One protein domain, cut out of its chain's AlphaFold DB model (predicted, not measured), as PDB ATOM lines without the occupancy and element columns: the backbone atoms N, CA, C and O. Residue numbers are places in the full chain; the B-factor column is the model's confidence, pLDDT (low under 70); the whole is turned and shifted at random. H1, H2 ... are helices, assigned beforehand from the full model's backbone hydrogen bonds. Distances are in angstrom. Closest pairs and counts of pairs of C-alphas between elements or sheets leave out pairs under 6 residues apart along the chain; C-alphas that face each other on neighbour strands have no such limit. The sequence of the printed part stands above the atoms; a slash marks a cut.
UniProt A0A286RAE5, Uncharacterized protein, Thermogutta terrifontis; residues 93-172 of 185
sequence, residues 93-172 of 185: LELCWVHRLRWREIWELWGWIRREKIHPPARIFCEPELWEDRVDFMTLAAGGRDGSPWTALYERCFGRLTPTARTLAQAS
ATOM      1  N   LEU A  93      25.457 -14.066 -30.914       94.50
ATOM      2  CA  LEU A  93      24.275 -13.391 -30.367       94.50
ATOM      3  C   LEU A  93      23.086 -14.342 -30.185       94.50
ATOM      4  O   LEU A  93      22.356 -14.219 -29.206       94.50
ATOM      5  N   GLU A  94      22.903 -15.288 -31.103       93.12
ATOM      6  CA  GLU A  94      21.849 -16.298 -31.039       93.12
ATOM      7  C   GLU A  94      22.058 -17.226 -29.835       93.12
ATOM      8  O   GLU A  94      21.125 -17.416 -29.057       93.12
ATOM      9  N   LEU A  95      23.291 -17.693 -29.593       94.19
ATOM     10  CA  LEU A  95      23.630 -18.435 -28.372       94.19
ATOM     11  C   LEU A  95      23.413 -17.599 -27.110       94.19
ATOM     12  O   LEU A  95      22.774 -18.072 -26.170       94.19
ATOM     13  N   CYS A  96      23.852 -16.338 -27.095       95.69
ATOM     14  CA  CYS A  96      23.598 -15.452 -25.960       95.69
ATOM     15  C   CYS A  96      22.101 -15.321 -25.648       95.69
ATOM     16  O   CYS A  96      21.706 -15.266 -24.480       95.69
ATOM     17  N   TRP A  97      21.260 -15.296 -26.685       95.31
ATOM     18  CA  TRP A  97      19.817 -15.179 -26.525       95.31
ATOM     19  C   TRP A  97      19.178 -16.478 -26.021       95.31
ATOM     20  O   TRP A  97      18.322 -16.425 -25.135       95.31
ATOM     21  N   VAL A  98      19.642 -17.636 -26.507       94.81
ATOM     22  CA  VAL A  98      19.225 -18.964 -26.021       94.81
ATOM     23  C   VAL A  98      19.543 -19.132 -24.531       94.81
ATOM     24  O   VAL A  98      18.678 -19.568 -23.771       94.81
ATOM     25  N   HIS A  99      20.721 -18.690 -24.082       94.19
ATOM     26  CA  HIS A  99      21.114 -18.705 -22.664       94.19
ATOM     27  C   HIS A  99      20.482 -17.581 -21.824       94.19
ATOM     28  O   HIS A  99      20.771 -17.457 -20.633       94.19
ATOM     29  N   ARG A 100      19.599 -16.763 -22.420       95.56
ATOM     30  CA  ARG A 100      18.910 -15.632 -21.772       95.56
ATOM     31  C   ARG A 100      19.868 -14.668 -21.057       95.56
ATOM     32  O   ARG A 100      19.539 -14.136 -19.995       95.56
ATOM     33  N   LEU A 101      21.043 -14.436 -21.641       96.12
ATOM     34  CA  LEU A 101      22.024 -13.498 -21.103       96.12
ATOM     35  C   LEU A 101      21.490 -12.064 -21.189       96.12
ATOM     36  O   LEU A 101      20.891 -11.654 -22.187       96.12
ATOM     37  N   ARG A 102      21.703 -11.281 -20.131       96.19
ATOM     38  CA  ARG A 102      21.333  -9.858 -20.110       96.19
ATOM     39  C   ARG A 102      22.275  -9.071 -21.012       96.19
ATOM     40  O   ARG A 102      23.439  -9.425 -21.154       96.19
ATOM     41  N   TRP A 103      21.830  -7.926 -21.536       96.75
ATOM     42  CA  TRP A 103      22.695  -7.121 -22.408       96.75
ATOM     43  C   TRP A 103      24.043  -6.771 -21.771       96.75
ATOM     44  O   TRP A 103      25.073  -6.911 -22.419       96.75
ATOM     45  N   ARG A 104      24.050  -6.380 -20.491       97.00
ATOM     46  CA  ARG A 104      25.280  -6.070 -19.747       97.00
ATOM     47  C   ARG A 104      26.252  -7.254 -19.694       97.00
ATOM     48  O   ARG A 104      27.441  -7.071 -19.912       97.00
ATOM     49  N   GLU A 105      25.728  -8.453 -19.465       96.25
ATOM     50  CA  GLU A 105      26.504  -9.697 -19.431       96.25
ATOM     51  C   GLU A 105      27.118  -9.993 -20.803       96.25
ATOM     52  O   GLU A 105      28.292 -10.332 -20.902       96.25
ATOM     53  N   ILE A 106      26.350  -9.778 -21.876       96.62
ATOM     54  CA  ILE A 106      26.846  -9.940 -23.246       96.62
ATOM     55  C   ILE A 106      27.974  -8.941 -23.538       96.62
ATOM     56  O   ILE A 106      28.956  -9.314 -24.173       96.62
ATOM     57  N   TRP A 107      27.880  -7.697 -23.060       96.75
ATOM     58  CA  TRP A 107      28.955  -6.705 -23.199       96.75
ATOM     59  C   TRP A 107      30.224  -7.088 -22.428       96.75
ATOM     60  O   TRP A 107      31.322  -6.925 -22.961       96.75
ATOM     61  N   GLU A 108      30.095  -7.612 -21.208       95.88
ATOM     62  CA  GLU A 108      31.231  -8.085 -20.403       95.88
ATOM     63  C   GLU A 108      31.917  -9.289 -21.068       95.88
ATOM     64  O   GLU A 108      33.139  -9.279 -21.261       95.88
ATOM     65  N   LEU A 109      31.123 -10.265 -21.522       95.94
ATOM     66  CA  LEU A 109      31.585 -11.430 -22.274       95.94
ATOM     67  C   LEU A 109      32.287 -11.002 -23.566       95.94
ATOM     68  O   LEU A 109      33.384 -11.453 -23.879       95.94
ATOM     69  N   TRP A 110      31.693 -10.050 -24.284       96.25
ATOM     70  CA  TRP A 110      32.252  -9.496 -25.508       96.25
ATOM     71  C   TRP A 110      33.581  -8.764 -25.276       96.25
ATOM     72  O   TRP A 110      34.541  -8.935 -26.032       96.25
ATOM     73  N   GLY A 111      33.660  -7.963 -24.213       96.62
ATOM     74  CA  GLY A 111      34.883  -7.272 -23.813       96.62
ATOM     75  C   GLY A 111      35.995  -8.237 -23.407       96.62
ATOM     76  O   GLY A 111      37.170  -7.961 -23.649       96.62
ATOM     77  N   TRP A 112      35.652  -9.381 -22.817       96.19
ATOM     78  CA  TRP A 112      36.608 -10.448 -22.533       96.19
ATOM     79  C   TRP A 112      37.096 -11.146 -23.809       96.19
ATOM     80  O   TRP A 112      38.300 -11.145 -24.053       96.19
ATOM     81  N   ILE A 113      36.190 -11.609 -24.680       95.69
ATOM     82  CA  ILE A 113      36.532 -12.249 -25.968       95.69
ATOM     83  C   ILE A 113      37.476 -11.373 -26.797       95.69
ATOM     84  O   ILE A 113      38.427 -11.872 -27.398       95.69
ATOM     85  N   ARG A 114      37.231 -10.053 -26.833       96.19
ATOM     86  CA  ARG A 114      38.102  -9.109 -27.550       96.19
ATOM     87  C   ARG A 114      39.499  -9.001 -26.949       96.19
ATOM     88  O   ARG A 114      40.452  -8.877 -27.713       96.19
ATOM     89  N   ARG A 115      39.618  -9.006 -25.619       96.56
ATOM     90  CA  ARG A 115      40.914  -8.910 -24.928       96.56
ATOM     91  C   ARG A 115      41.745 -10.175 -25.131       96.56
ATOM     92  O   ARG A 115      42.923 -10.064 -25.443       96.56
ATOM     93  N   GLU A 116      41.096 -11.333 -25.072       95.75
ATOM     94  CA  GLU A 116      41.734 -12.648 -25.216       95.75
ATOM     95  C   GLU A 116      41.900 -13.091 -26.684       95.75
ATOM     96  O   GLU A 116      42.463 -14.139 -26.979       95.75
ATOM     97  N   LYS A 117      41.403 -12.286 -27.639       95.69
ATOM     98  CA  LYS A 117      41.444 -12.550 -29.091       95.69
ATOM     99  C   LYS A 117      40.871 -13.923 -29.487       95.69
ATOM    100  O   LYS A 117      41.320 -14.534 -30.456       95.69
ATOM    101  N   ILE A 118      39.836 -14.388 -28.782       93.50
ATOM    102  CA  ILE A 118      39.209 -15.689 -29.054       93.50
ATOM    103  C   ILE A 118      38.439 -15.621 -30.381       93.50
ATOM    104  O   ILE A 118      37.452 -14.891 -30.541       93.50
ATOM    105  N   HIS A 119      38.888 -16.405 -31.362       92.50
ATOM    106  CA  HIS A 119      38.253 -16.521 -32.669       92.50
ATOM    107  C   HIS A 119      37.985 -17.988 -33.027       92.50
ATOM    108  O   HIS A 119      38.933 -18.773 -33.074       92.50
ATOM    109  N   PRO A 120      36.724 -18.366 -33.336       92.31
ATOM    110  CA  PRO A 120      35.495 -17.550 -33.391       92.31
ATOM    111  C   PRO A 120      34.878 -17.231 -32.005       92.31
ATOM    112  O   PRO A 120      35.050 -18.017 -31.082       92.31
ATOM    113  N   PRO A 121      34.086 -16.144 -31.848       94.50
ATOM    114  CA  PRO A 121      33.497 -15.759 -30.554       94.50
ATOM    115  C   PRO A 121      32.595 -16.824 -29.928       94.50
ATOM    116  O   PRO A 121      32.546 -16.952 -28.717       94.50
ATOM    117  N   ALA A 122      31.894 -17.609 -30.748       93.44
ATOM    118  CA  ALA A 122      31.026 -18.679 -30.264       93.44
ATOM    119  C   ALA A 122      31.788 -19.871 -29.658       93.44
ATOM    120  O   ALA A 122      31.180 -20.690 -28.977       93.44
ATOM    121  N   ARG A 123      33.110 -19.959 -29.873       93.81
ATOM    122  CA  ARG A 123      33.966 -21.025 -29.336       93.81
ATOM    123  C   ARG A 123      33.906 -21.098 -27.810       93.81
ATOM    124  O   ARG A 123      33.964 -22.191 -27.265       93.81
ATOM    125  N   ILE A 124      33.667 -19.964 -27.142       95.19
ATOM    126  CA  ILE A 124      33.528 -19.901 -25.682       95.19
ATOM    127  C   ILE A 124      32.378 -20.741 -25.128       95.19
ATOM    128  O   ILE A 124      32.394 -21.019 -23.942       95.19
ATOM    129  N   PHE A 125      31.362 -21.067 -25.937       94.38
ATOM    130  CA  PHE A 125      30.220 -21.888 -25.517       94.38
ATOM    131  C   PHE A 125      30.447 -23.374 -25.810       94.38
ATOM    132  O   PHE A 125      29.723 -24.218 -25.298       94.38
ATOM    133  N   CYS A 126      31.431 -23.699 -26.651       92.25
ATOM    134  CA  CYS A 126      31.789 -25.075 -26.987       92.25
ATOM    135  C   CYS A 126      32.945 -25.592 -26.123       92.25
ATOM    136  O   CYS A 126      33.034 -26.791 -25.884       92.25
ATOM    137  N   GLU A 127      33.832 -24.699 -25.681       92.38
ATOM    138  CA  GLU A 127      35.065 -25.036 -24.972       92.38
ATOM    139  C   GLU A 127      35.029 -24.455 -23.551       92.38
ATOM    140  O   GLU A 127      35.402 -23.294 -23.353       92.38
ATOM    141  N   PRO A 128      34.567 -25.233 -22.551       90.88
ATOM    142  CA  PRO A 128      34.511 -24.779 -21.162       90.88
ATOM    143  C   PRO A 128      35.905 -24.516 -20.575       90.88
ATOM    144  O   PRO A 128      36.025 -23.714 -19.658       90.88
ATOM    145  N   GLU A 129      36.946 -25.132 -21.141       91.00
ATOM    146  CA  GLU A 129      38.358 -24.950 -20.770       91.00
ATOM    147  C   GLU A 129      38.794 -23.477 -20.876       91.00
ATOM    148  O   GLU A 129      39.571 -22.989 -20.065       91.00
ATOM    149  N   LEU A 130      38.214 -22.705 -21.807       93.19
ATOM    150  CA  LEU A 130      38.506 -21.271 -21.943       93.19
ATOM    151  C   LEU A 130      38.056 -20.438 -20.727       93.19
ATOM    152  O   LEU A 130      38.424 -19.271 -20.622       93.19
ATOM    153  N   TRP A 131      37.240 -21.000 -19.832       93.31
ATOM    154  CA  TRP A 131      36.747 -20.322 -18.632       93.31
ATOM    155  C   TRP A 131      37.608 -20.579 -17.385       93.31
ATOM    156  O   TRP A 131      37.365 -19.932 -16.366       93.31
ATOM    157  N   GLU A 132      38.616 -21.459 -17.460       89.25
ATOM    158  CA  GLU A 132      39.505 -21.836 -16.339       89.25
ATOM    159  C   GLU A 132      40.221 -20.644 -15.709       89.25
ATOM    160  O   GLU A 132      40.293 -20.549 -14.487       89.25
ATOM    161  N   ASP A 133      40.605 -19.653 -16.508       89.56
ATOM    162  CA  ASP A 133      41.274 -18.455 -15.994       89.56
ATOM    163  C   ASP A 133      40.324 -17.452 -15.308       89.56
ATOM    164  O   ASP A 133      40.759 -16.435 -14.757       89.56
ATOM    165  N   ARG A 134      39.004 -17.663 -15.393       91.81
ATOM    166  CA  ARG A 134      37.982 -16.701 -14.933       91.81
ATOM    167  C   ARG A 134      37.061 -17.242 -13.855       91.81
ATOM    168  O   ARG A 134      36.494 -16.442 -13.108       91.81
ATOM    169  N   VAL A 135      36.878 -18.554 -13.804       90.75
ATOM    170  CA  VAL A 135      35.989 -19.225 -12.861       90.75
ATOM    171  C   VAL A 135      36.840 -20.051 -11.914       90.75
ATOM    172  O   VAL A 135      37.621 -20.892 -12.346       90.75
ATOM    173  N   ASP A 136      36.663 -19.835 -10.613       88.44
ATOM    174  CA  ASP A 136      37.267 -20.707  -9.615       88.44
ATOM    175  C   ASP A 136      36.474 -22.017  -9.547       88.44
ATOM    176  O   ASP A 136      35.490 -22.168  -8.816       88.44
ATOM    177  N   PHE A 137      36.909 -22.980 -10.356       83.62
ATOM    178  CA  PHE A 137      36.289 -24.294 -10.433       83.62
ATOM    179  C   PHE A 137      36.338 -25.066  -9.114       83.62
ATOM    180  O   PHE A 137      35.461 -25.899  -8.890       83.62
ATOM    181  N   MET A 138      37.297 -24.780  -8.228       82.12
ATOM    182  CA  MET A 138      37.341 -25.410  -6.907       82.12
ATOM    183  C   MET A 138      36.194 -24.908  -6.035       82.12
ATOM    184  O   MET A 138      35.489 -25.711  -5.419       82.12
ATOM    185  N   THR A 139      35.949 -23.597  -6.040       83.38
ATOM    186  CA  THR A 139      34.813 -23.024  -5.311       83.38
ATOM    187  C   THR A 139      33.476 -23.478  -5.908       83.38
ATOM    188  O   THR A 139      32.575 -23.866  -5.158       83.38
ATOM    189  N   LEU A 140      33.369 -23.543  -7.242       83.50
ATOM    190  CA  LEU A 140      32.185 -24.065  -7.937       83.50
ATOM    191  C   LEU A 140      31.913 -25.543  -7.582       83.50
ATOM    192  O   LEU A 140      30.778 -25.911  -7.276       83.50
ATOM    193  N   ALA A 141      32.948 -26.392  -7.586       82.00
ATOM    194  CA  ALA A 141      32.836 -27.819  -7.273       82.00
ATOM    195  C   ALA A 141      32.444 -28.074  -5.810       82.00
ATOM    196  O   ALA A 141      31.698 -29.011  -5.525       82.00
ATOM    197  N   ALA A 142      32.879 -27.208  -4.892       84.50
ATOM    198  CA  ALA A 142      32.470 -27.243  -3.490       84.50
ATOM    199  C   ALA A 142      31.009 -26.797  -3.264       84.50
ATOM    200  O   ALA A 142      30.528 -26.806  -2.130       84.50
ATOM    201  N   GLY A 143      30.292 -26.375  -4.315       82.44
ATOM    202  CA  GLY A 143      28.962 -25.772  -4.203       82.44
ATOM    203  C   GLY A 143      28.984 -24.385  -3.552       82.44
ATOM    204  O   GLY A 143      27.930 -23.867  -3.168       82.44
ATOM    205  N   GLY A 144      30.171 -23.791  -3.415       80.06
ATOM    206  CA  GLY A 144      30.359 -22.449  -2.898       80.06
ATOM    207  C   GLY A 144      29.904 -21.412  -3.919       80.06
ATOM    208  O   GLY A 144      30.159 -21.532  -5.113       80.06
ATOM    209  N   ARG A 145      29.222 -20.365  -3.447       81.12
ATOM    210  CA  ARG A 145      28.989 -19.154  -4.239       81.12
ATOM    211  C   ARG A 145      30.081 -18.155  -3.887       81.12
ATOM    212  O   ARG A 145      29.957 -17.422  -2.914       81.12
ATOM    213  N   ASP A 146      31.122 -18.130  -4.702       81.19
ATOM    214  CA  ASP A 146      32.185 -17.114  -4.730       81.19
ATOM    215  C   ASP A 146      31.664 -15.690  -5.022       81.19
ATOM    216  O   ASP A 146      32.390 -14.711  -4.865       81.19
ATOM    217  N   GLY A 147      30.399 -15.543  -5.438       86.62
ATOM    218  CA  GLY A 147      29.780 -14.245  -5.729       86.62
ATOM    219  C   GLY A 147      30.352 -13.571  -6.979       86.62
ATOM    220  O   GLY A 147      29.945 -12.459  -7.321       86.62
ATOM    221  N   SER A 148      31.267 -14.244  -7.681       91.69
ATOM    222  CA  SER A 148      31.852 -13.750  -8.916       91.69
ATOM    223  C   SER A 148      30.776 -13.704 -10.008       91.69
ATOM    224  O   SER A 148      30.051 -14.685 -10.216       91.69
ATOM    225  N   PRO A 149      30.653 -12.588 -10.752       92.94
ATOM    226  CA  PRO A 149      29.711 -12.501 -11.866       92.94
ATOM    227  C   PRO A 149      30.014 -13.541 -12.957       92.94
ATOM    228  O   PRO A 149      29.099 -13.983 -13.650       92.94
ATOM    229  N   TRP A 150      31.273 -13.981 -13.073       94.19
ATOM    230  CA  TRP A 150      31.701 -14.995 -14.038       94.19
ATOM    231  C   TRP A 150      31.156 -16.381 -13.714       94.19
ATOM    232  O   TRP A 150      30.729 -17.088 -14.621       94.19
ATOM    233  N   THR A 151      31.080 -16.735 -12.434       92.00
ATOM    234  CA  THR A 151      30.560 -18.028 -11.974       92.00
ATOM    235  C   THR A 151      29.068 -18.151 -12.288       92.00
ATOM    236  O   THR A 151      28.621 -19.153 -12.842       92.00
ATOM    237  N   ALA A 152      28.297 -17.080 -12.062       92.19
ATOM    238  CA  ALA A 152      26.884 -17.031 -12.438       92.19
ATOM    239  C   ALA A 152      26.664 -17.090 -13.964       92.19
ATOM    240  O   ALA A 152      25.673 -17.662 -14.426       92.19
ATOM    241  N   LEU A 153      27.566 -16.495 -14.754       94.31
ATOM    242  CA  LEU A 153      27.528 -16.589 -16.216       94.31
ATOM    243  C   LEU A 153      27.829 -18.001 -16.701       94.31
ATOM    244  O   LEU A 153      27.095 -18.520 -17.544       94.31
ATOM    245  N   TYR A 154      28.863 -18.622 -16.140       94.06
ATOM    246  CA  TYR A 154      29.250 -19.990 -16.448       94.06
ATOM    247  C   TYR A 154      28.109 -20.969 -16.148       94.06
ATOM    248  O   TYR A 154      27.697 -21.708 -17.040       94.06
ATOM    249  N   GLU A 155      27.506 -20.896 -14.955       91.69
ATOM    250  CA  GLU A 155      26.362 -21.745 -14.587       91.69
ATOM    251  C   GLU A 155      25.156 -21.564 -15.524       91.69
ATOM    252  O   GLU A 155      24.423 -22.518 -15.770       91.69
ATOM    253  N   ARG A 156      24.918 -20.370 -16.087       92.00
ATOM    254  CA  ARG A 156      23.835 -20.176 -17.076       92.00
ATOM    255  C   ARG A 156      24.172 -20.726 -18.458       92.00
ATOM    256  O   ARG A 156      23.272 -21.170 -19.170       92.00
ATOM    257  N   CYS A 157      25.440 -20.652 -18.854       92.62
ATOM    258  CA  CYS A 157      25.891 -21.125 -20.161       92.62
ATOM    259  C   CYS A 157      25.986 -22.654 -20.192       92.62
ATOM    260  O   CYS A 157      25.509 -23.283 -21.130       92.62
ATOM    261  N   PHE A 158      26.541 -23.258 -19.145       91.62
ATOM    262  CA  PHE A 158      26.858 -24.686 -19.111       91.62
ATOM    263  C   PHE A 158      26.020 -25.477 -18.105       91.62
ATOM    264  O   PHE A 158      26.077 -26.701 -18.084       91.62
ATOM    265  N   GLY A 159      25.214 -24.825 -17.268       87.94
ATOM    266  CA  GLY A 159      24.574 -25.495 -16.138       87.94
ATOM    267  C   GLY A 159      25.591 -25.866 -15.054       87.94
ATOM    268  O   GLY A 159      26.694 -25.331 -14.993       87.94
ATOM    269  N   ARG A 160      25.231 -26.836 -14.206       76.75
ATOM    270  CA  ARG A 160      26.144 -27.462 -13.230       76.75
ATOM    271  C   ARG A 160      26.976 -28.582 -13.859       76.75
ATOM    272  O   ARG A 160      27.151 -29.637 -13.252       76.75
ATOM    273  N   LEU A 161      27.423 -28.405 -15.100       70.19
ATOM    274  CA  LEU A 161      28.366 -29.347 -15.684       70.19
ATOM    275  C   LEU A 161      29.678 -29.202 -14.912       70.19
ATOM    276  O   LEU A 161      30.389 -28.209 -15.042       70.19
ATOM    277  N   THR A 162      29.953 -30.176 -14.045       59.31
ATOM    278  CA  THR A 162      31.250 -30.302 -13.386       59.31
ATOM    279  C   THR A 162      32.314 -30.481 -14.464       59.31
ATOM    280  O   THR A 162      32.078 -31.274 -15.386       59.31
ATOM    281  N   PRO A 163      33.460 -29.783 -14.369       61.66
ATOM    282  CA  PRO A 163      34.552 -29.943 -15.318       61.66
ATOM    283  C   PRO A 163      34.852 -31.431 -15.497       61.66
ATOM    284  O   PRO A 163      34.908 -32.197 -14.530       61.66
ATOM    285  N   THR A 164      34.938 -31.849 -16.759       61.47
ATOM    286  CA  THR A 164      35.092 -33.251 -17.146       61.47
ATOM    287  C   THR A 164      36.251 -33.867 -16.364       61.47
ATOM    288  O   THR A 164      37.274 -33.214 -16.173       61.47
ATOM    289  N   ALA A 165      36.132 -35.131 -15.948       56.97
ATOM    290  CA  ALA A 165      37.136 -35.837 -15.139       56.97
ATOM    291  C   ALA A 165      38.584 -35.728 -15.668       56.97
ATOM    292  O   ALA A 165      39.521 -35.919 -14.906       56.97
ATOM    293  N   ARG A 166      38.776 -35.378 -16.947       61.25
ATOM    294  CA  ARG A 166      40.074 -35.058 -17.551       61.25
ATOM    295  C   ARG A 166      40.769 -33.856 -16.899       61.25
ATOM    296  O   ARG A 166      41.954 -33.956 -16.607       61.25
ATOM    297  N   THR A 167      40.039 -32.778 -16.614       65.38
ATOM    298  CA  THR A 167      40.562 -31.585 -15.929       65.38
ATOM    299  C   THR A 167      40.906 -31.916 -14.476       65.38
ATOM    300  O   THR A 167      41.972 -31.554 -13.995       65.38
ATOM    301  N   LEU A 168      40.062 -32.702 -13.795       67.69
ATOM    302  CA  LEU A 168      40.336 -33.171 -12.428       67.69
ATOM    303  C   LEU A 168      41.512 -34.161 -12.363       67.69
ATOM    304  O   LEU A 168      42.286 -34.131 -11.410       67.69
ATOM    305  N   ALA A 169      41.677 -35.013 -13.378       66.75
ATOM    306  CA  ALA A 169      42.791 -35.954 -13.474       66.75
ATOM    307  C   ALA A 169      44.122 -35.247 -13.776       66.75
ATOM    308  O   ALA A 169      45.149 -35.649 -13.243       66.75
ATOM    309  N   GLN A 170      44.113 -34.180 -14.582       65.75
ATOM    310  CA  GLN A 170      45.303 -33.354 -14.826       65.75
ATOM    311  C   GLN A 170      45.639 -32.436 -13.644       65.75
ATOM    312  O   GLN A 170      46.813 -32.209 -13.364       65.75
ATOM    313  N   ALA A 171      44.631 -31.951 -12.913       63.09
ATOM    314  CA  ALA A 171      44.810 -31.133 -11.715       63.09
ATOM    315  C   ALA A 171      45.196 -31.939 -10.461       63.09
ATOM    316  O   ALA A 171      45.413 -31.348  -9.404       63.09
ATOM    317  N   SER A 172      45.300 -33.270 -10.553       63.56
ATOM    318  CA  SER A 172      45.872 -34.117  -9.507       63.56
ATOM    319  C   SER A 172      47.333 -34.442  -9.858       63.56
ATOM    320  O   SER A 172      47.602 -35.485 -10.454       63.56
TER     321      SER A 172
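AT A GLANCE: This is residues 93 to 172 of the 185 residues of an uncharacterized protein of Thermogutta terrifontis (UniProt A0A286RAE5). Short helices are strung along a winding chain, H2 to H5 bending partly round H6, which lies near the middle, while H1 lies by H2 and H3 at one end and H7 sits at the other end, apart from the other helices. The contacts are few, and H2, the longest helix, crosses H6 nearly at a right angle. The printed part has 80 residues with seven named helices, H1 to H7 in chain order, and no named strand; the class is all helix. It is compact, with a radius of gyration of the C-alphas of 12.7 A and spans of 35 by 25 by 21 A.

IN THESE COORDINATES: H1, residues 93 to 98, begins at C-alpha 93 (24.275, -13.391, -30.367). H2, residues 103 to 116, is 20.0 A long. H3 is residues 121 to 125, H4 residues 128 to 131 and H5 residues 137 to 141. H6, residues 149 to 158, is 14.5 A long. H7, residues 165 to 170, ends at C-alpha 170 (45.303, -33.354, -14.826).

HOW THE PARTS SIT: H1 and H2 are close but not clearly touching, closest at the C-alphas of Cys 96 and Ile 106, 6.9 A, with a steep tilt of 51 degrees, opposite ways. H2 and H6 are about perpendicular at 86 degrees; their closest C-alphas, Glu 105 and Leu 153, are 7.7 A apart. The closest C-alphas of H3 and H6, Phe 125 and Cys 157, are 6.9 A apart. Those of H5 and H6, Leu 140 and Thr 151, are 7.4 A apart. H4 and H7 are apart. Every O i to N i+4 pair is within hydrogen-bond range in H1, H2, H5, H6 and H7; H3 has 0 of 1, with 1 of 2 O i to N i+3 pairs, and H4 is too short for an i+4 pair.

THE WHOLE: The C-alphas of Trp 103 and Ser 172, the two farthest apart, are 37.8 A apart. The printed part has no cut and no long link. Residues 162 to 172 have pLDDT under 70.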